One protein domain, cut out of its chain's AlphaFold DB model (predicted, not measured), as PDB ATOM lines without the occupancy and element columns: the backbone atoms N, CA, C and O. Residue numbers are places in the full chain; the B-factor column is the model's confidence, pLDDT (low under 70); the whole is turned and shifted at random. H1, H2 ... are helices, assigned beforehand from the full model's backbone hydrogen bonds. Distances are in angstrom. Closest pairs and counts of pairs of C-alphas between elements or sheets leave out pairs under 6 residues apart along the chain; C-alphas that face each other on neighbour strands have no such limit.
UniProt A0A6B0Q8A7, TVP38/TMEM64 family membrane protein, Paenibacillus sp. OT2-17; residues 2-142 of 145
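AT A GLANCE: This is residues 2 to 142 of the 145 residues of the protein "TVP38/TMEM64 family membrane protein" of Paenibacillus sp. OT2-17 (UniProt A0A6B0Q8A7). A long helix, H5, is the spine that joins two helical lobes: in the first, H3 and H4 pack on the first part of H5 and H2 packs on H4, and in the second, made by H6, H7, H8 and H9, H9 packs on residues 80 to 88 of H5. H1 is an arm that leaves the first lobe at H2, and its residues 2 to 9 stick out. The printed part has 141 residues with nine named helices, H1 to H9 in order, and no named strand; the class is all helix. The whole is only just compact, close to loose, with a radius of gyration of the C-alphas of 17.2 A and spans of 48 by 36 by 27 A.

IN THESE COORDINATES: H5, residues 65 to 90, is 36.6 A long and runs from C-alpha 65 at (37.767, 26.243, 61.046) to C-alpha 90 at (32.203, 11.614, 27.967). Before it come H1, residues 2 to 19, 25.8 A long from C-alpha 2 at (8.187, 10.422, 40.385), H2, residues 21 to 29, H3, residues 34 to 45, and H4, residues 52 to 63. After it come H6, residues 92 to 100, H7, residues 103 to 114, 17.7 A long, H8, residues 116 to 125, and H9, residues 131 to 141, which ends with C-alpha 141 at (30.604, 24.873, 27.191).

HOW THE PARTS SIT: H5 touches H3 with residues 71 to 80 alone, the same way at a steep tilt of 47 degrees; their closest C-alphas, Phe 42 and Gly 75, are 4.0 A apart. H4 and H5 form a helical hairpin, with the C-alphas of Ala 60 and Gly 68 closest at 4.0 A. H3 and H4 form another, at a shallow tilt of 7 degrees, with the C-alphas of Ala 45 and Tyr 52 closest at 6.5 A. H4 touches H2 with residues 58 to 62 alone, the C-alphas of Asp 29 and Ala 62 being closest at 4.7 A. H1 and H2 meet only through their link. H5 and H9 run the same way at a shallow tilt of 34.7 degrees, only just short of steep, and touch, with the C-alphas of Arg 88 and Gly 139 closest at 4.6 A. H6 touches H9 about perpendicular, at 79 degrees, with the C-alphas of Arg 92 and Val 140 closest at 5.4 A. H8 and H9, a helical hairpin, only just touch, with 3 pairs of C-alphas within 8 A; the closest are Arg 124 and Gln 131, 6.6 A apart. H7 touches H8, the C-alphas of Met 112 and Ala 119 being closest at 5.5 A. In H1 to H9 every O i to N i+4 pair is within hydrogen-bond range.

THE WHOLE: The two C-alphas farthest apart, those of Lys 30 and Pro 103, are 49.0 A apart. The printed part has no cut, and no link is long. Mean pLDDT of the printed part is 84.8, and Phe 49 is the one residue under 70.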
ATOM      1  N   LYS A   2       6.748  10.664  40.091       71.00
ATOM      2  CA  LYS A   2       8.187  10.422  40.385       71.00
ATOM      3  C   LYS A   2       8.931  11.555  41.127       71.00
ATOM      4  O   LYS A   2       9.795  11.268  41.943       71.00
ATOM      5  N   LYS A   3       8.583  12.831  40.890       78.75
ATOM      6  CA  LYS A   3       9.226  13.983  41.562       78.75
ATOM      7  C   LYS A   3       9.003  13.982  43.083       78.75
ATOM      8  O   LYS A   3       9.943  14.228  43.821       78.75
ATOM      9  N   TRP A   4       7.801  13.629  43.546       85.75
ATOM     10  CA  TRP A   4       7.480  13.552  44.977       85.75
ATOM     11  C   TRP A   4       8.204  12.409  45.689       85.75
ATOM     12  O   TRP A   4       8.593  12.575  46.836       85.75
ATOM     13  N   LEU A   5       8.462  11.291  44.998       85.19
ATOM     14  CA  LEU A   5       9.289  10.205  45.534       85.19
ATOM     15  C   LEU A   5      10.741  10.646  45.747       85.19
ATOM     16  O   LEU A   5      11.329  10.301  46.762       85.19
ATOM     17  N   LEU A   6      11.304  11.442  44.830       81.44
ATOM     18  CA  LEU A   6      12.650  12.002  44.992       81.44
ATOM     19  C   LEU A   6      12.713  12.989  46.160       81.44
ATOM     20  O   LEU A   6      13.660  12.942  46.939       81.44
ATOM     21  N   VAL A   7      11.698  13.848  46.306       83.81
ATOM     22  CA  VAL A   7      11.611  14.760  47.455       83.81
ATOM     23  C   VAL A   7      11.488  13.967  48.753       83.81
ATOM     24  O   VAL A   7      12.251  14.220  49.675       83.81
ATOM     25  N   ALA A   8      10.598  12.975  48.816       86.94
ATOM     26  CA  ALA A   8      10.435  12.133  49.997       86.94
ATOM     27  C   ALA A   8      11.729  11.383  50.341       86.94
ATOM     28  O   ALA A   8      12.152  11.412  51.488       86.94
ATOM     29  N   ALA A   9      12.409  10.789  49.357       84.44
ATOM     30  CA  ALA A   9      13.691  10.121  49.565       84.44
ATOM     31  C   ALA A   9      14.772  11.085  50.084       84.44
ATOM     32  O   ALA A   9      15.510  10.737  51.003       84.44
ATOM     33  N   TYR A  10      14.840  12.303  49.540       82.94
ATOM     34  CA  TYR A  10      15.778  13.328  49.996       82.94
ATOM     35  C   TYR A  10      15.465  13.800  51.422       82.94
ATOM     36  O   TYR A  10      16.371  13.914  52.243       82.94
ATOM     37  N   VAL A  11      14.188  14.013  51.748       85.25
ATOM     38  CA  VAL A  11      13.746  14.365  53.105       85.25
ATOM     39  C   VAL A  11      14.071  13.240  54.085       85.25
ATOM     40  O   VAL A  11      14.646  13.512  55.133       85.25
ATOM     41  N   SER A  12      13.807  11.980  53.733       86.50
ATOM     42  CA  SER A  12      14.179  10.825  54.558       86.50
ATOM     43  C   SER A  12      15.687  10.755  54.792       86.50
ATOM     44  O   SER A  12      16.119  10.542  55.922       86.50
ATOM     45  N   LEU A  13      16.498  10.993  53.756       84.00
ATOM     46  CA  LEU A  13      17.957  11.050  53.870       84.00
ATOM     47  C   LEU A  13      18.402  12.168  54.829       84.00
ATOM     48  O   LEU A  13      19.259  11.938  55.680       84.00
ATOM     49  N   LEU A  14      17.798  13.357  54.733       83.06
ATOM     50  CA  LEU A  14      18.057  14.468  55.653       83.06
ATOM     51  C   LEU A  14      17.652  14.131  57.090       83.06
ATOM     52  O   LEU A  14      18.405  14.430  58.013       83.06
ATOM     53  N   CYS A  15      16.496  13.494  57.291       86.12
ATOM     54  CA  CYS A  15      16.040  13.060  58.609       86.12
ATOM     55  C   CYS A  15      17.005  12.043  59.223       86.12
ATOM     56  O   CYS A  15      17.394  12.207  60.375       86.12
ATOM     57  N   ILE A  16      17.445  11.042  58.456       85.62
ATOM     58  CA  ILE A  16      18.439  10.058  58.906       85.62
ATOM     59  C   ILE A  16      19.748  10.764  59.274       85.62
ATOM     60  O   ILE A  16      20.256  10.574  60.377       85.62
ATOM     61  N   ALA A  17      20.261  11.632  58.399       80.75
ATOM     62  CA  ALA A  17      21.478  12.396  58.667       80.75
ATOM     63  C   ALA A  17      21.352  13.275  59.925       80.75
ATOM     64  O   ALA A  17      22.310  13.426  60.678       80.75
ATOM     65  N   PHE A  18      20.166  13.833  60.180       82.88
ATOM     66  CA  PHE A  18      19.902  14.639  61.367       82.88
ATOM     67  C   PHE A  18      19.802  13.801  62.646       82.88
ATOM     68  O   PHE A  18      20.271  14.253  63.690       82.88
ATOM     69  N   ILE A  19      19.213  12.602  62.584       87.31
ATOM     70  CA  ILE A  19      19.101  11.677  63.723       87.31
ATOM     71  C   ILE A  19      20.495  11.223  64.166       87.31
ATOM     72  O   ILE A  19      20.841  11.376  65.332       87.31
ATOM     73  N   TYR A  20      21.326  10.774  63.224       86.38
ATOM     74  CA  TYR A  20      22.674  10.258  63.501       86.38
ATOM     75  C   TYR A  20      23.755  11.344  63.597       86.38
ATOM     76  O   TYR A  20      24.950  11.045  63.598       86.38
ATOM     77  N   ARG A  21      23.370  12.626  63.678       82.12
ATOM     78  CA  ARG A  21      24.334  13.736  63.672       82.12
ATOM     79  C   ARG A  21      25.322  13.669  64.836       82.12
ATOM     80  O   ARG A  21      26.473  14.044  64.662       82.12
ATOM     81  N   TYR A  22      24.886  13.215  66.010       81.31
ATOM     82  CA  TYR A  22      25.744  13.164  67.195       81.31
ATOM     83  C   TYR A  22      26.757  12.028  67.103       81.31
ATOM     84  O   TYR A  22      27.926  12.256  67.393       81.31
ATOM     85  N   ASP A  23      26.343  10.855  66.622       85.56
ATOM     86  CA  ASP A  23      27.254   9.736  66.364       85.56
ATOM     87  C   ASP A  23      28.287  10.108  65.297       85.56
ATOM     88  O   ASP A  23      29.478   9.834  65.441       85.56
ATOM     89  N   TRP A  24      27.837  10.803  64.250       80.81
ATOM     90  CA  TRP A  24      28.703  11.305  63.190       80.81
ATOM     91  C   TRP A  24      29.716  12.333  63.701       80.81
ATOM     92  O   TRP A  24      30.902  12.229  63.396       80.81
ATOM     93  N   LEU A  25      29.274  13.307  64.501       80.19
ATOM     94  CA  LEU A  25      30.160  14.310  65.094       80.19
ATOM     95  C   LEU A  25      31.135  13.681  66.092       80.19
ATOM     96  O   LEU A  25      32.306  14.036  66.082       80.19
ATOM     97  N   ALA A  26      30.692  12.711  66.896       84.75
ATOM     98  CA  ALA A  26      31.552  11.981  67.827       84.75
ATOM     99  C   ALA A  26      32.597  11.114  67.105       84.75
ATOM    100  O   ALA A  26      33.713  10.947  67.598       84.75
ATOM    101  N   TRP A  27      32.257  10.555  65.939       84.56
ATOM    102  CA  TRP A  27      33.230   9.898  65.068       84.56
ATOM    103  C   TRP A  27      34.211  10.907  64.462       84.56
ATOM    104  O   TRP A  27      35.417  10.670  64.483       84.56
ATOM    105  N   ALA A  28      33.705  12.040  63.968       78.88
ATOM    106  CA  ALA A  28      34.519  13.078  63.346       78.88
ATOM    107  C   ALA A  28      35.527  13.677  64.340       78.88
ATOM    108  O   ALA A  28      36.684  13.859  63.984       78.88
ATOM    109  N   ASP A  29      35.126  13.893  65.594       80.00
ATOM    110  CA  ASP A  29      35.983  14.409  66.671       80.00
ATOM    111  C   ASP A  29      37.192  13.502  66.962       80.00
ATOM    112  O   ASP A  29      38.288  13.963  67.268       80.00
ATOM    113  N   LYS A  30      37.028  12.185  66.784       83.25
ATOM    114  CA  LYS A  30      38.120  11.209  66.930       83.25
ATOM    115  C   LYS A  30      39.061  11.180  65.725       83.25
ATOM    116  O   LYS A  30      40.128  10.569  65.802       83.25
ATOM    117  N   GLN A  31      38.675  11.795  64.612       78.12
ATOM    118  CA  GLN A  31      39.374  11.699  63.342       78.12
ATOM    119  C   GLN A  31      40.192  12.964  63.063       78.12
ATOM    120  O   GLN A  31      39.688  13.956  62.551       78.12
ATOM    121  N   THR A  32      41.501  12.898  63.305       74.12
ATOM    122  CA  THR A  32      42.435  14.021  63.076       74.12
ATOM    123  C   THR A  32      43.257  13.886  61.790       74.12
ATOM    124  O   THR A  32      44.006  14.789  61.418       74.12
ATOM    125  N   SER A  33      43.136  12.759  61.079       86.75
ATOM    126  CA  SER A  33      43.943  12.497  59.885       86.75
ATOM    127  C   SER A  33      43.475  13.326  58.689       86.75
ATOM    128  O   SER A  33      42.447  13.036  58.067       86.75
ATOM    129  N   PHE A  34      44.284  14.323  58.328       88.62
ATOM    130  CA  PHE A  34      44.090  15.189  57.165       88.62
ATOM    131  C   PHE A  34      43.748  14.436  55.860       88.62
ATOM    132  O   PHE A  34      42.733  14.772  55.248       88.62
ATOM    133  N   PRO A  35      44.510  13.412  55.410       90.75
ATOM    134  CA  PRO A  35      44.221  12.737  54.140       90.75
ATOM    135  C   PRO A  35      42.881  11.996  54.143       90.75
ATOM    136  O   PRO A  35      42.208  11.952  53.115       90.75
ATOM    137  N   VAL A  36      42.455  11.456  55.288       89.88
ATOM    138  CA  VAL A  36      41.154  10.779  55.400       89.88
ATOM    139  C   VAL A  36      40.019  11.790  55.282       89.88
ATOM    140  O   VAL A  36      39.086  11.569  54.513       89.88
ATOM    141  N   LEU A  37      40.112  12.917  55.990       90.69
ATOM    142  CA  LEU A  37      39.109  13.982  55.916       90.69
ATOM    143  C   LEU A  37      39.042  14.604  54.514       90.69
ATOM    144  O   LEU A  37      37.950  14.891  54.025       90.69
ATOM    145  N   LEU A  38      40.184  14.755  53.838       92.62
ATOM    146  CA  LEU A  38      40.252  15.222  52.453       92.62
ATOM    147  C   LEU A  38      39.586  14.247  51.484       92.62
ATOM    148  O   LEU A  38      38.784  14.668  50.650       92.62
ATOM    149  N   LEU A  39      39.881  12.952  51.609       91.69
ATOM    150  CA  LEU A  39      39.242  11.920  50.800       91.69
ATOM    151  C   LEU A  39      37.726  11.919  51.021       91.69
ATOM    152  O   LEU A  39      36.962  11.854  50.062       91.69
ATOM    153  N   LEU A  40      37.285  12.058  52.271       89.81
ATOM    154  CA  LEU A  40      35.872  12.127  52.627       89.81
ATOM    155  C   LEU A  40      35.197  13.361  52.007       89.81
ATOM    156  O   LEU A  40      34.153  13.235  51.365       89.81
ATOM    157  N   ALA A  41      35.819  14.539  52.133       91.44
ATOM    158  CA  ALA A  41      35.342  15.775  51.518       91.44
ATOM    159  C   ALA A  41      35.205  15.636  49.997       91.44
ATOM    160  O   ALA A  41      34.194  16.058  49.439       91.44
ATOM    161  N   PHE A  42      36.200  15.034  49.342       92.06
ATOM    162  CA  PHE A  42      36.209  14.775  47.906       92.06
ATOM    163  C   PHE A  42      35.091  13.812  47.485       92.06
ATOM    164  O   PHE A  42      34.290  14.142  46.611       92.06
ATOM    165  N   LEU A  43      34.989  12.647  48.132       90.81
ATOM    166  CA  LEU A  43      34.001  11.624  47.786       90.81
ATOM    167  C   LEU A  43      32.568  12.124  47.983       90.81
ATOM    168  O   LEU A  43      31.726  11.919  47.112       90.81
ATOM    169  N   PHE A  44      32.282  12.827  49.081       88.50
ATOM    170  CA  PHE A  44      30.949  13.389  49.292       88.50
ATOM    171  C   PHE A  44      30.647  14.576  48.372       88.50
ATOM    172  O   PHE A  44      29.493  14.743  47.984       88.50
ATOM    173  N   ALA A  45      31.649  15.366  47.976       88.19
ATOM    174  CA  ALA A  45      31.463  16.447  47.004       88.19
ATOM    175  C   ALA A  45      31.141  15.930  45.589       88.19
ATOM    176  O   ALA A  45      30.479  16.629  44.823       88.19
ATOM    177  N   LEU A  46      31.561  14.706  45.243       86.31
ATOM    178  CA  LEU A  46      31.185  14.057  43.982       86.31
ATOM    179  C   LEU A  46      29.704  13.661  43.926       86.31
ATOM    180  O   LEU A  46      29.173  13.465  42.833       86.31
ATOM    181  N   ILE A  47      29.031  13.535  45.075       83.50
ATOM    182  CA  ILE A  47      27.646  13.064  45.151       83.50
ATOM    183  C   ILE A  47      26.705  14.272  45.303       83.50
ATOM    184  O   ILE A  47      26.516  14.775  46.411       83.50
ATOM    185  N   PRO A  48      26.033  14.728  44.227       70.25
ATOM    186  CA  PRO A  48      25.246  15.965  44.251       70.25
ATOM    187  C   PRO A  48      24.005  15.903  45.155       70.25
ATOM    188  O   PRO A  48      23.459  16.941  45.519       70.25
ATOM    189  N   PHE A  49      23.543  14.700  45.511       69.69
ATOM    190  CA  PHE A  49      22.342  14.482  46.325       69.69
ATOM    191  C   PHE A  49      22.626  14.375  47.826       69.69
ATOM    192  O   PHE A  49      21.689  14.255  48.610       69.69
ATOM    193  N   VAL A  50      23.889  14.387  48.253       73.69
ATOM    194  CA  VAL A  50      24.218  14.360  49.682       73.69
ATOM    195  C   VAL A  50      24.102  15.781  50.242       73.69
ATOM    196  O   VAL A  50      24.480  16.737  49.560       73.69
ATOM    197  N   PRO A  51      23.611  15.965  51.481       73.62
ATOM    198  CA  PRO A  51      23.644  17.251  52.171       73.62
ATOM    199  C   PRO A  51      25.084  17.669  52.497       73.62
ATOM    200  O   PRO A  51      25.532  17.616  53.641       73.62
ATOM    201  N   TYR A  52      25.816  18.123  51.481       79.56
ATOM    202  CA  TYR A  52      27.243  18.418  51.565       79.56
ATOM    203  C   TYR A  52      27.579  19.454  52.648       79.56
ATOM    204  O   TYR A  52      28.620  19.375  53.291       79.56
ATOM    205  N   LYS A  53      26.649  20.375  52.938       81.56
ATOM    206  CA  LYS A  53      26.784  21.356  54.027       81.56
ATOM    207  C   LYS A  53      26.965  20.702  55.404       81.56
ATOM    208  O   LYS A  53      27.744  21.214  56.200       81.56
ATOM    209  N   LEU A  54      26.294  19.574  55.675       83.12
ATOM    210  CA  LEU A  54      26.468  18.823  56.926       83.12
ATOM    211  C   LEU A  54      27.870  18.210  57.006       83.12
ATOM    212  O   LEU A  54      28.502  18.242  58.059       83.12
ATOM    213  N   ILE A  55      28.379  17.710  55.879       85.44
ATOM    214  CA  ILE A  55      29.723  17.134  55.786       85.44
ATOM    215  C   ILE A  55      30.784  18.212  56.031       85.44
ATOM    216  O   ILE A  55      31.645  18.021  56.884       85.44
ATOM    217  N   ILE A  56      30.674  19.372  55.371       87.94
ATOM    218  CA  ILE A  56      31.583  20.513  55.587       87.94
ATOM    219  C   ILE A  56      31.596  20.926  57.060       87.94
ATOM    220  O   ILE A  56      32.666  21.083  57.641       87.94
ATOM    221  N   ALA A  57      30.416  21.078  57.672       87.75
ATOM    222  CA  ALA A  57      30.307  21.472  59.074       87.75
ATOM    223  C   ALA A  57      30.995  20.463  60.005       87.75
ATOM    224  O   ALA A  57      31.677  20.857  60.944       87.75
ATOM    225  N   SER A  58      30.871  19.170  59.708       87.50
ATOM    226  CA  SER A  58      31.485  18.104  60.506       87.50
ATOM    227  C   SER A  58      33.007  18.072  60.365       87.50
ATOM    228  O   SER A  58      33.715  17.905  61.351       87.50
ATOM    229  N   ILE A  59      33.526  18.277  59.151       89.81
ATOM    230  CA  ILE A  59      34.972  18.345  58.897       89.81
ATOM    231  C   ILE A  59      35.574  19.595  59.547       89.81
ATOM    232  O   ILE A  59      36.648  19.522  60.137       89.81
ATOM    233  N   ALA A  60      34.879  20.731  59.475       90.31
ATOM    234  CA  ALA A  60      35.289  21.960  60.148       90.31
ATOM    235  C   ALA A  60      35.221  21.849  61.676       90.31
ATOM    236  O   ALA A  60      36.048  22.444  62.359       90.31
ATOM    237  N   TYR A  61      34.273  21.075  62.208       88.56
ATOM    238  CA  TYR A  61      34.215  20.754  63.630       88.56
ATOM    239  C   TYR A  61      35.426  19.909  64.061       88.56
ATOM    240  O   TYR A  61      36.097  20.269  65.019       88.56
ATOM    241  N   ALA A  62      35.761  18.857  63.305       88.25
ATOM    242  CA  ALA A  62      36.860  17.940  63.623       88.25
ATOM    243  C   ALA A  62      38.266  18.547  63.452       88.25
ATOM    244  O   ALA A  62      39.128  18.394  64.312       88.25
ATOM    245  N   ALA A  63      38.519  19.231  62.333       88.75
ATOM    246  CA  ALA A  63      39.839  19.782  62.003       88.75
ATOM    247  C   ALA A  63      40.016  21.245  62.458       88.75
ATOM    248  O   ALA A  63      41.081  21.840  62.298       88.75
ATOM    249  N   GLY A  64      38.961  21.864  62.988       89.81
ATOM    250  CA  GLY A  64      38.908  23.299  63.235       89.81
ATOM    251  C   GLY A  64      38.623  24.120  61.966       89.81
ATOM    252  O   GLY A  64      38.698  23.622  60.837       89.81
ATOM    253  N   PRO A  65      38.306  25.417  62.124       89.00
ATOM    254  CA  PRO A  65      37.767  26.243  61.046       89.00
ATOM    255  C   PRO A  65      38.745  26.427  59.879       89.00
ATOM    256  O   PRO A  65      38.341  26.317  58.725       89.00
ATOM    257  N   TRP A  66      40.032  26.659  60.153       92.31
ATOM    258  CA  TRP A  66      41.026  26.924  59.107       92.31
ATOM    259  C   TRP A  66      41.430  25.667  58.335       92.31
ATOM    260  O   TRP A  66      41.385  25.657  57.105       92.31
ATOM    261  N   GLN A  67      41.795  24.592  59.041       91.25
ATOM    262  CA  GLN A  67      42.172  23.338  58.386       91.25
ATOM    263  C   GLN A  67      40.958  22.692  57.718       91.25
ATOM    264  O   GLN A  67      41.060  22.242  56.581       91.25
ATOM    265  N   GLY A  68      39.792  22.716  58.365       92.19
ATOM    266  CA  GLY A  68      38.549  22.232  57.776       92.19
ATOM    267  C   GLY A  68      38.153  22.994  56.513       92.19
ATOM    268  O   GLY A  68      37.769  22.364  55.526       92.19
ATOM    269  N   ALA A  69      38.313  24.324  56.494       92.00
ATOM    270  CA  ALA A  69      38.101  25.125  55.288       92.00
ATOM    271  C   ALA A  69      39.059  24.716  54.162       92.00
ATOM    272  O   ALA A  69      38.608  24.505  53.038       92.00
ATOM    273  N   LEU A  70      40.352  24.538  54.460       94.75
ATOM    274  CA  LEU A  70      41.343  24.084  53.482       94.75
ATOM    275  C   LEU A  70      41.001  22.692  52.929       94.75
ATOM    276  O   LEU A  70      40.998  22.496  51.715       94.75
ATOM    277  N   ILE A  71      40.660  21.743  53.804       94.00
ATOM    278  CA  ILE A  71      40.280  20.371  53.441       94.00
ATOM    279  C   ILE A  71      39.045  20.375  52.536       94.00
ATOM    280  O   ILE A  71      39.048  19.748  51.477       94.00
ATOM    281  N   CYS A  72      37.991  21.094  52.926       92.94
ATOM    282  CA  CYS A  72      36.761  21.162  52.142       92.94
ATOM    283  C   CYS A  72      36.989  21.874  50.807       92.94
ATOM    284  O   CYS A  72      36.481  21.431  49.775       92.94
ATOM    285  N   TRP A  73      37.773  22.950  50.793       92.56
ATOM    286  CA  TRP A  73      38.100  23.675  49.569       92.56
ATOM    287  C   TRP A  73      38.895  22.809  48.586       92.56
ATOM    288  O   TRP A  73      38.529  22.730  47.413       92.56
ATOM    289  N   LEU A  74      39.911  22.080  49.052       94.88
ATOM    290  CA  LEU A  74      40.657  21.142  48.211       94.88
ATOM    291  C   LEU A  74      39.777  19.974  47.747       94.88
ATOM    292  O   LEU A  74      39.747  19.670  46.556       94.88
ATOM    293  N   GLY A  75      39.012  19.360  48.652       93.38
ATOM    294  CA  GLY A  75      38.134  18.234  48.327       93.38
ATOM    295  C   GLY A  75      37.068  18.595  47.290       93.38
ATOM    296  O   GLY A  75      36.901  17.880  46.303       93.38
ATOM    297  N   THR A  76      36.394  19.739  47.457       90.88
ATOM    298  CA  THR A  76      35.426  20.243  46.465       90.88
ATOM    299  C   THR A  76      36.076  20.589  45.138       90.88
ATOM    300  O   THR A  76      35.497  20.296  44.096       90.88
ATOM    301  N   THR A  77      37.267  21.184  45.154       91.62
ATOM    302  CA  THR A  77      37.984  21.557  43.928       91.62
ATOM    303  C   THR A  77      38.391  20.317  43.136       91.62
ATOM    304  O   THR A  77      38.158  20.255  41.930       91.62
ATOM    305  N   LEU A  78      38.911  19.286  43.808       94.12
ATOM    306  CA  LEU A  78      39.236  18.004  43.180       94.12
ATOM    307  C   LEU A  78      37.985  17.321  42.615       94.12
ATOM    308  O   LEU A  78      37.999  16.837  41.483       94.12
ATOM    309  N   ALA A  79      36.881  17.317  43.364       91.88
ATOM    310  CA  ALA A  79      35.622  16.737  42.901       91.88
ATOM    311  C   ALA A  79      35.078  17.492  41.680       91.88
ATOM    312  O   ALA A  79      34.660  16.880  40.696       91.88
ATOM    313  N   ALA A  80      35.145  18.823  41.709       89.75
ATOM    314  CA  ALA A  80      34.770  19.683  40.597       89.75
ATOM    315  C   ALA A  80      35.609  19.392  39.351       89.75
ATOM    316  O   ALA A  80      35.037  19.282  38.270       89.75
ATOM    317  N   LEU A  81      36.922  19.202  39.501       91.56
ATOM    318  CA  LEU A  81      37.823  18.863  38.403       91.56
ATOM    319  C   LEU A  81      37.455  17.521  37.758       91.56
ATOM    320  O   LEU A  81      37.418  17.415  36.530       91.56
ATOM    321  N   VAL A  82      37.139  16.510  38.572       91.62
ATOM    322  CA  VAL A  82      36.708  15.188  38.089       91.62
ATOM    323  C   VAL A  82      35.382  15.293  37.339       91.62
ATOM    324  O   VAL A  82      35.280  14.802  36.215       91.62
ATOM    325  N   VAL A  83      34.382  15.970  37.913       89.06
ATOM    326  CA  VAL A  83      33.067  16.156  37.276       89.06
ATOM    327  C   VAL A  83      33.201  16.936  35.973       89.06
ATOM    328  O   VAL A  83      32.684  16.507  34.942       89.06
ATOM    329  N   TYR A  84      33.922  18.055  35.999       88.50
ATOM    330  CA  TYR A  84      34.197  18.878  34.827       88.50
ATOM    331  C   TYR A  84      34.851  18.054  33.712       88.50
ATOM    332  O   TYR A  84      34.373  18.057  32.575       88.50
ATOM    333  N   SER A  85      35.906  17.304  34.041       87.25
ATOM    334  CA  SER A  85      36.656  16.508  33.065       87.25
ATOM    335  C   SER A  85      35.806  15.382  32.488       87.25
ATOM    336  O   SER A  85      35.798  15.191  31.273       87.25
ATOM    337  N   ALA A  86      35.042  14.679  33.328       88.81
ATOM    338  CA  ALA A  86      34.145  13.612  32.892       88.81
ATOM    339  C   ALA A  86      33.060  14.138  31.944       88.81
ATOM    340  O   ALA A  86      32.771  13.527  30.917       88.81
ATOM    341  N   VAL A  87      32.476  15.297  32.247       86.69
ATOM    342  CA  VAL A  87      31.458  15.919  31.393       86.69
ATOM    343  C   VAL A  87      32.057  16.376  30.065       86.69
ATOM    344  O   VAL A  87      31.475  16.115  29.011       86.69
ATOM    345  N   ARG A  88      33.234  17.008  30.106       85.62
ATOM    346  CA  ARG A  88      33.933  17.515  28.920       85.62
ATOM    347  C   ARG A  88      34.345  16.403  27.951       85.62
ATOM    348  O   ARG A  88      34.372  16.653  26.746       85.62
ATOM    349  N   THR A  89      34.672  15.209  28.446       85.69
ATOM    350  CA  THR A  89      35.141  14.085  27.614       85.69
ATOM    351  C   THR A  89      34.032  13.108  27.232       85.69
ATOM    352  O   THR A  89      33.931  12.750  26.063       85.69
ATOM    353  N   LEU A  90      33.178  12.696  28.175       86.19
ATOM    354  CA  LEU A  90      32.203  11.614  27.967       86.19
ATOM    355  C   LEU A  90      30.815  12.117  27.546       86.19
ATOM    356  O   LEU A  90      30.068  11.393  26.892       86.19
ATOM    357  N   PHE A  91      30.441  13.341  27.933       83.94
ATOM    358  CA  PHE A  91      29.067  13.848  27.790       83.94
ATOM    359  C   PHE A  91      28.959  15.124  26.953       83.94
ATOM    360  O   PHE A  91      27.913  15.776  26.962       83.94
ATOM    361  N   ARG A  92      30.008  15.470  26.200       80.62
ATOM    362  CA  ARG A  92      30.102  16.730  25.452       80.62
ATOM    363  C   ARG A  92      28.926  16.957  24.501       80.62
ATOM    364  O   ARG A  92      28.304  18.016  24.553       80.62
ATOM    365  N   ASP A  93      28.579  15.960  23.690       80.25
ATOM    366  CA  ASP A  93      27.551  16.107  22.649       80.25
ATOM    367  C   ASP A  93      26.140  16.209  23.241       80.25
ATOM    368  O   ASP A  93      25.361  17.094  22.886       80.25
ATOM    369  N   LYS A  94      25.826  15.353  24.224       81.31
ATOM    370  CA  LYS A  94      24.541  15.388  24.947       81.31
ATOM    371  C   LYS A  94      24.384  16.673  25.757       81.31
ATOM    372  O   LYS A  94      23.289  17.227  25.825       81.31
ATOM    373  N   GLY A  95      25.472  17.142  26.363       80.56
ATOM    374  CA  GLY A  95      25.509  18.395  27.097       80.56
ATOM    375  C   GLY A  95      25.231  19.588  26.188       80.56
ATOM    376  O   GLY A  95      24.395  20.420  26.532       80.56
ATOM    377  N   ARG A  96      25.889  19.668  25.025       80.50
ATOM    378  CA  ARG A  96      25.705  20.781  24.076       80.50
ATOM    379  C   ARG A  96      24.260  20.888  23.601       80.50
ATOM    380  O   ARG A  96      23.664  21.951  23.726       80.50
ATOM    381  N   ALA A  97      23.664  19.762  23.209       82.19
ATOM    382  CA  ALA A  97      22.253  19.714  22.827       82.19
ATOM    383  C   ALA A  97      21.300  20.130  23.968       82.19
ATOM    384  O   ALA A  97      20.205  20.630  23.715       82.19
ATOM    385  N   TYR A  98      21.682  19.919  25.234       81.00
ATOM    386  CA  TYR A  98      20.909  20.394  26.383       81.00
ATOM    387  C   TYR A  98      21.065  21.905  26.605       81.00
ATOM    388  O   TYR A  98      20.070  22.574  26.874       81.00
ATOM    389  N   LEU A  99      22.278  22.450  26.458       80.31
ATOM    390  CA  LEU A  99      22.533  23.889  26.581       80.31
ATOM    391  C   LEU A  99      21.747  24.698  25.541       80.31
ATOM    392  O   LEU A  99      21.112  25.685  25.903       80.31
ATOM    393  N   GLU A 100      21.721  24.239  24.289       80.88
ATOM    394  CA  GLU A 100      20.993  24.893  23.187       80.88
ATOM    395  C   GLU A 100      19.474  24.944  23.410       80.88
ATOM    396  O   GLU A 100      18.789  25.825  22.897       80.88
ATOM    397  N   ARG A 101      18.923  24.023  24.209       83.00
ATOM    398  CA  ARG A 101      17.484  23.971  24.510       83.00
ATOM    399  C   ARG A 101      17.051  24.909  25.632       83.00
ATOM    400  O   ARG A 101      15.849  25.056  25.846       83.00
ATOM    401  N   VAL A 102      17.983  25.502  26.381       82.44
ATOM    402  CA  VAL A 102      17.676  26.309  27.570       82.44
ATOM    403  C   VAL A 102      18.083  27.770  27.330       82.44
ATOM    404  O   VAL A 102      19.242  28.123  27.540       82.44
ATOM    405  N   PRO A 103      17.137  28.670  26.992       77.75
ATOM    406  CA  PRO A 103      17.441  30.072  26.668       77.75
ATOM    407  C   PRO A 103      18.139  30.833  27.807       77.75
ATOM    408  O   PRO A 103      18.944  31.735  27.584       77.75
ATOM    409  N   ALA A 104      17.856  30.453  29.059       76.94
ATOM    410  CA  ALA A 104      18.506  31.033  30.232       76.94
ATOM    411  C   ALA A 104      20.023  30.769  30.259       76.94
ATOM    412  O   ALA A 104      20.781  31.618  30.734       76.94
ATOM    413  N   LEU A 105      20.469  29.627  29.724       80.25
ATOM    414  CA  LEU A 105      21.888  29.287  29.624       80.25
ATOM    415  C   LEU A 105      22.581  30.078  28.516       80.25
ATOM    416  O   LEU A 105      23.741  30.435  28.676       80.25
ATOM    417  N   GLU A 106      21.875  30.443  27.447       77.50
ATOM    418  CA  GLU A 106      22.428  31.297  26.391       77.50
ATOM    419  C   GLU A 106      22.768  32.703  26.915       77.50
ATOM    420  O   GLU A 106      23.836  33.252  26.631       77.50
ATOM    421  N   ARG A 107      21.897  33.278  27.758       78.94
ATOM    422  CA  ARG A 107      22.171  34.562  28.422       78.94
ATOM    423  C   ARG A 107      23.357  34.454  29.376       78.94
ATOM    424  O   ARG A 107      24.186  35.360  29.415       78.94
ATOM    425  N   PHE A 108      23.446  33.351  30.117       81.44
ATOM    426  CA  PHE A 108      24.581  33.080  30.994       81.44
ATOM    427  C   PHE A 108      25.885  32.912  30.199       81.44
ATOM    428  O   PHE A 108      26.914  33.429  30.623       81.44
ATOM    429  N   ASN A 109      25.832  32.304  29.011       84.00
ATOM    430  CA  ASN A 109      26.991  32.145  28.137       84.00
ATOM    431  C   ASN A 109      27.591  33.485  27.705       84.00
ATOM    432  O   ASN A 109      28.795  33.675  27.820       84.00
ATOM    433  N   ARG A 110      26.758  34.462  27.322       83.19
ATOM    434  CA  ARG A 110      27.247  35.806  26.956       83.19
ATOM    435  C   ARG A 110      27.929  36.531  28.118       83.19
ATOM    436  O   ARG A 110      28.867  37.291  27.900       83.19
ATOM    437  N   VAL A 111      27.449  36.328  29.348       83.25
ATOM    438  CA  VAL A 111      28.090  36.892  30.549       83.25
ATOM    439  C   VAL A 111      29.409  36.171  30.827       83.25
ATOM    440  O   VAL A 111      30.400  36.829  31.115       83.25
ATOM    441  N   MET A 112      29.439  34.846  30.669       85.19
ATOM    442  CA  MET A 112      30.641  34.024  30.840       85.19
ATOM    443  C   MET A 112      31.744  34.365  29.825       85.19
ATOM    444  O   MET A 112      32.914  34.369  30.184       85.19
ATOM    445  N   GLU A 113      31.386  34.686  28.578       85.94
ATOM    446  CA  GLU A 113      32.334  35.108  27.533       85.94
ATOM    447  C   GLU A 113      32.965  36.476  27.813       85.94
ATOM    448  O   GLU A 113      34.119  36.703  27.457       85.94
ATOM    449  N   ARG A 114      32.222  37.392  28.446       87.31
ATOM    450  CA  ARG A 114      32.727  38.728  28.797       87.31
ATOM    451  C   ARG A 114      33.507  38.725  30.104       87.31
ATOM    452  O   ARG A 114      34.603  39.269  30.156       87.31
ATOM    453  N   GLU A 115      32.934  38.130  31.149       87.62
ATOM    454  CA  GLU A 115      33.484  38.132  32.505       87.62
ATOM    455  C   GLU A 115      33.310  36.763  33.187       87.62
ATOM    456  O   GLU A 115      32.426  36.579  34.035       87.62
ATOM    457  N   PRO A 116      34.169  35.781  32.858       84.75
ATOM    458  CA  PRO A 116      34.027  34.414  33.357       84.75
ATOM    459  C   PRO A 116      34.138  34.329  34.884       84.75
ATOM    460  O   PRO A 116      33.375  33.611  35.533       84.75
ATOM    461  N   PHE A 117      35.038  35.113  35.484       84.69
ATOM    462  CA  PHE A 117      35.205  35.149  36.936       84.69
ATOM    463  C   PHE A 117      33.943  35.650  37.650       84.69
ATOM    464  O   PHE A 117      33.443  34.983  38.558       84.69
ATOM    465  N   ALA A 118      33.394  36.792  37.221       87.19
ATOM    466  CA  ALA A 118      32.196  37.371  37.824       87.19
ATOM    467  C   ALA A 118      30.980  36.451  37.646       87.19
ATOM    468  O   ALA A 118      30.214  36.247  38.589       87.19
ATOM    469  N   ALA A 119      30.832  35.828  36.473       87.75
ATOM    470  CA  ALA A 119      29.748  34.892  36.194       87.75
ATOM    471  C   ALA A 119      29.767  33.678  37.141       87.75
ATOM    472  O   ALA A 119      28.739  33.334  37.731       87.75
ATOM    473  N   VAL A 120      30.933  33.048  37.329       85.56
ATOM    474  CA  VAL A 120      31.092  31.912  38.253       85.56
ATOM    475  C   VAL A 120      30.913  32.354  39.704       85.56
ATOM    476  O   VAL A 120      30.252  31.652  40.473       85.56
ATOM    477  N   LEU A 121      31.457  33.511  40.089       85.50
ATOM    478  CA  LEU A 121      31.319  34.047  41.441       85.50
ATOM    479  C   LEU A 121      29.846  34.280  41.794       85.50
ATOM    480  O   LEU A 121      29.372  33.773  42.807       85.50
ATOM    481  N   LEU A 122      29.097  34.971  40.931       87.62
ATOM    482  CA  LEU A 122      27.669  35.222  41.127       87.62
ATOM    483  C   LEU A 122      26.868  33.918  41.178       87.62
ATOM    484  O   LEU A 122      26.028  33.751  42.061       87.62
ATOM    485  N   ALA A 123      27.166  32.964  40.292       85.44
ATOM    486  CA  ALA A 123      26.517  31.655  40.315       85.44
ATOM    487  C   ALA A 123      26.768  30.904  41.634       85.44
ATOM    488  O   ALA A 123      25.870  30.226  42.126       85.44
ATOM    489  N   ARG A 124      27.958  31.048  42.233       83.50
ATOM    490  CA  ARG A 124      28.303  30.444  43.532       83.50
ATOM    491  C   ARG A 124      27.692  31.175  44.728       83.50
ATOM    492  O   ARG A 124      27.464  30.540  45.754       83.50
ATOM    493  N   LEU A 125      27.437  32.477  44.611       84.31
ATOM    494  CA  LEU A 125      26.774  33.266  45.653       84.31
ATOM    495  C   LEU A 125      25.265  32.996  45.715       84.31
ATOM    496  O   LEU A 125      24.662  33.143  46.776       84.31
ATOM    497  N   ILE A 126      24.651  32.575  44.605       83.12
ATOM    498  CA  ILE A 126      23.230  32.217  44.567       83.12
ATOM    499  C   ILE A 126      23.035  30.833  45.210       83.12
ATOM    500  O   ILE A 126      23.418  29.820  44.625       83.12
ATOM    501  N   PRO A 127      22.358  30.731  46.369       70.19
ATOM    502  CA  PRO A 127      22.260  29.478  47.122       70.19
ATOM    503  C   PRO A 127      21.406  28.409  46.427       70.19
ATOM    504  O   PRO A 127      21.478  27.235  46.784       70.19
ATOM    505  N   VAL A 128      20.581  28.819  45.461       75.44
ATOM    506  CA  VAL A 128      19.690  27.943  44.689       75.44
ATOM    507  C   VAL A 128      20.446  27.222  43.570       75.44
ATOM    508  O   VAL A 128      19.997  26.174  43.111       75.44
ATOM    509  N   ILE A 129      21.590  27.755  43.127       76.62
ATOM    510  CA  ILE A 129      22.378  27.160  42.049       76.62
ATOM    511  C   ILE A 129      23.349  26.143  42.664       76.62
ATOM    512  O   ILE A 129      24.268  26.521  43.391       76.62
ATOM    513  N   PRO A 130      23.187  24.839  42.389       76.62
ATOM    514  CA  PRO A 130      24.121  23.847  42.890       76.62
ATOM    515  C   PRO A 130      25.469  23.992  42.178       76.62
ATOM    516  O   PRO A 130      25.529  24.121  40.954       76.62
ATOM    517  N   GLN A 131      26.567  23.889  42.929       77.44
ATOM    518  CA  GLN A 131      27.928  23.979  42.375       77.44
ATOM    519  C   GLN A 131      28.171  22.962  41.252       77.44
ATOM    520  O   GLN A 131      28.798  23.285  40.245       77.44
ATOM    521  N   ALA A 132      27.607  21.758  41.384       80.19
ATOM    522  CA  ALA A 132      27.674  20.731  40.353       80.19
ATOM    523  C   ALA A 132      27.110  21.216  39.004       80.19
ATOM    524  O   ALA A 132      27.696  20.914  37.971       80.19
ATOM    525  N   ALA A 133      26.033  22.013  38.994       82.00
ATOM    526  CA  ALA A 133      25.474  22.546  37.749       82.00
ATOM    527  C   ALA A 133      26.428  23.534  37.068       82.00
ATOM    528  O   ALA A 133      26.572  23.486  35.850       82.00
ATOM    529  N   VAL A 134      27.116  24.380  37.842       85.00
ATOM    530  CA  VAL A 134      28.117  25.319  37.309       85.00
ATOM    531  C   VAL A 134      29.300  24.561  36.700       85.00
ATOM    532  O   VAL A 134      29.717  24.869  35.586       85.00
ATOM    533  N   ASN A 135      29.794  23.524  37.383       86.88
ATOM    534  CA  ASN A 135      30.917  22.711  36.902       86.88
ATOM    535  C   ASN A 135      30.556  21.920  35.634       86.88
ATOM    536  O   ASN A 135      31.336  21.880  34.683       86.88
ATOM    537  N   VAL A 136      29.358  21.323  35.599       84.56
ATOM    538  CA  VAL A 136      28.827  20.630  34.414       84.56
ATOM    539  C   VAL A 136      28.695  21.615  33.255       84.56
ATOM    540  O   VAL A 136      29.176  21.328  32.163       84.56
ATOM    541  N   TYR A 137      28.099  22.786  33.489       86.31
ATOM    542  CA  TYR A 137      27.955  23.826  32.472       86.31
ATOM    543  C   TYR A 137      29.309  24.225  31.875       86.31
ATOM    544  O   TYR A 137      29.471  24.183  30.657       86.31
ATOM    545  N   ALA A 138      30.291  24.548  32.723       85.00
ATOM    546  CA  ALA A 138      31.627  24.933  32.279       85.00
ATOM    547  C   ALA A 138      32.296  23.817  31.454       85.00
ATOM    548  O   ALA A 138      32.895  24.094  30.413       85.00
ATOM    549  N   GLY A 139      32.133  22.555  31.870       82.94
ATOM    550  CA  GLY A 139      32.658  21.385  31.159       82.94
ATOM    551  C   GLY A 139      32.033  21.178  29.780       82.94
ATOM    552  O   GLY A 139      32.745  20.885  28.820       82.94
ATOM    553  N   VAL A 140      30.718  21.378  29.653       84.56
ATOM    554  CA  VAL A 140      30.012  21.275  28.366       84.56
ATOM    555  C   VAL A 140      30.358  22.436  27.434       84.56
ATOM    556  O   VAL A 140      30.629  22.221  26.248       84.56
ATOM    557  N   ALA A 141      30.323  23.663  27.957       82.50
ATOM    558  CA  ALA A 141      30.604  24.873  27.191       82.50
ATOM    559  C   ALA A 141      32.074  24.932  26.740       82.50
ATOM    560  O   ALA A 141      32.384  25.524  25.708       82.50
ATOM    561  N   GLY A 142      32.969  24.238  27.450       79.06
ATOM    562  CA  GLY A 142      34.384  24.127  27.100       79.06
ATOM    563  C   GLY A 142      35.236  25.285  27.615       79.06
ATOM    564  O   GLY A 142      36.356  25.459  27.137       79.06
TER     565      GLY A 142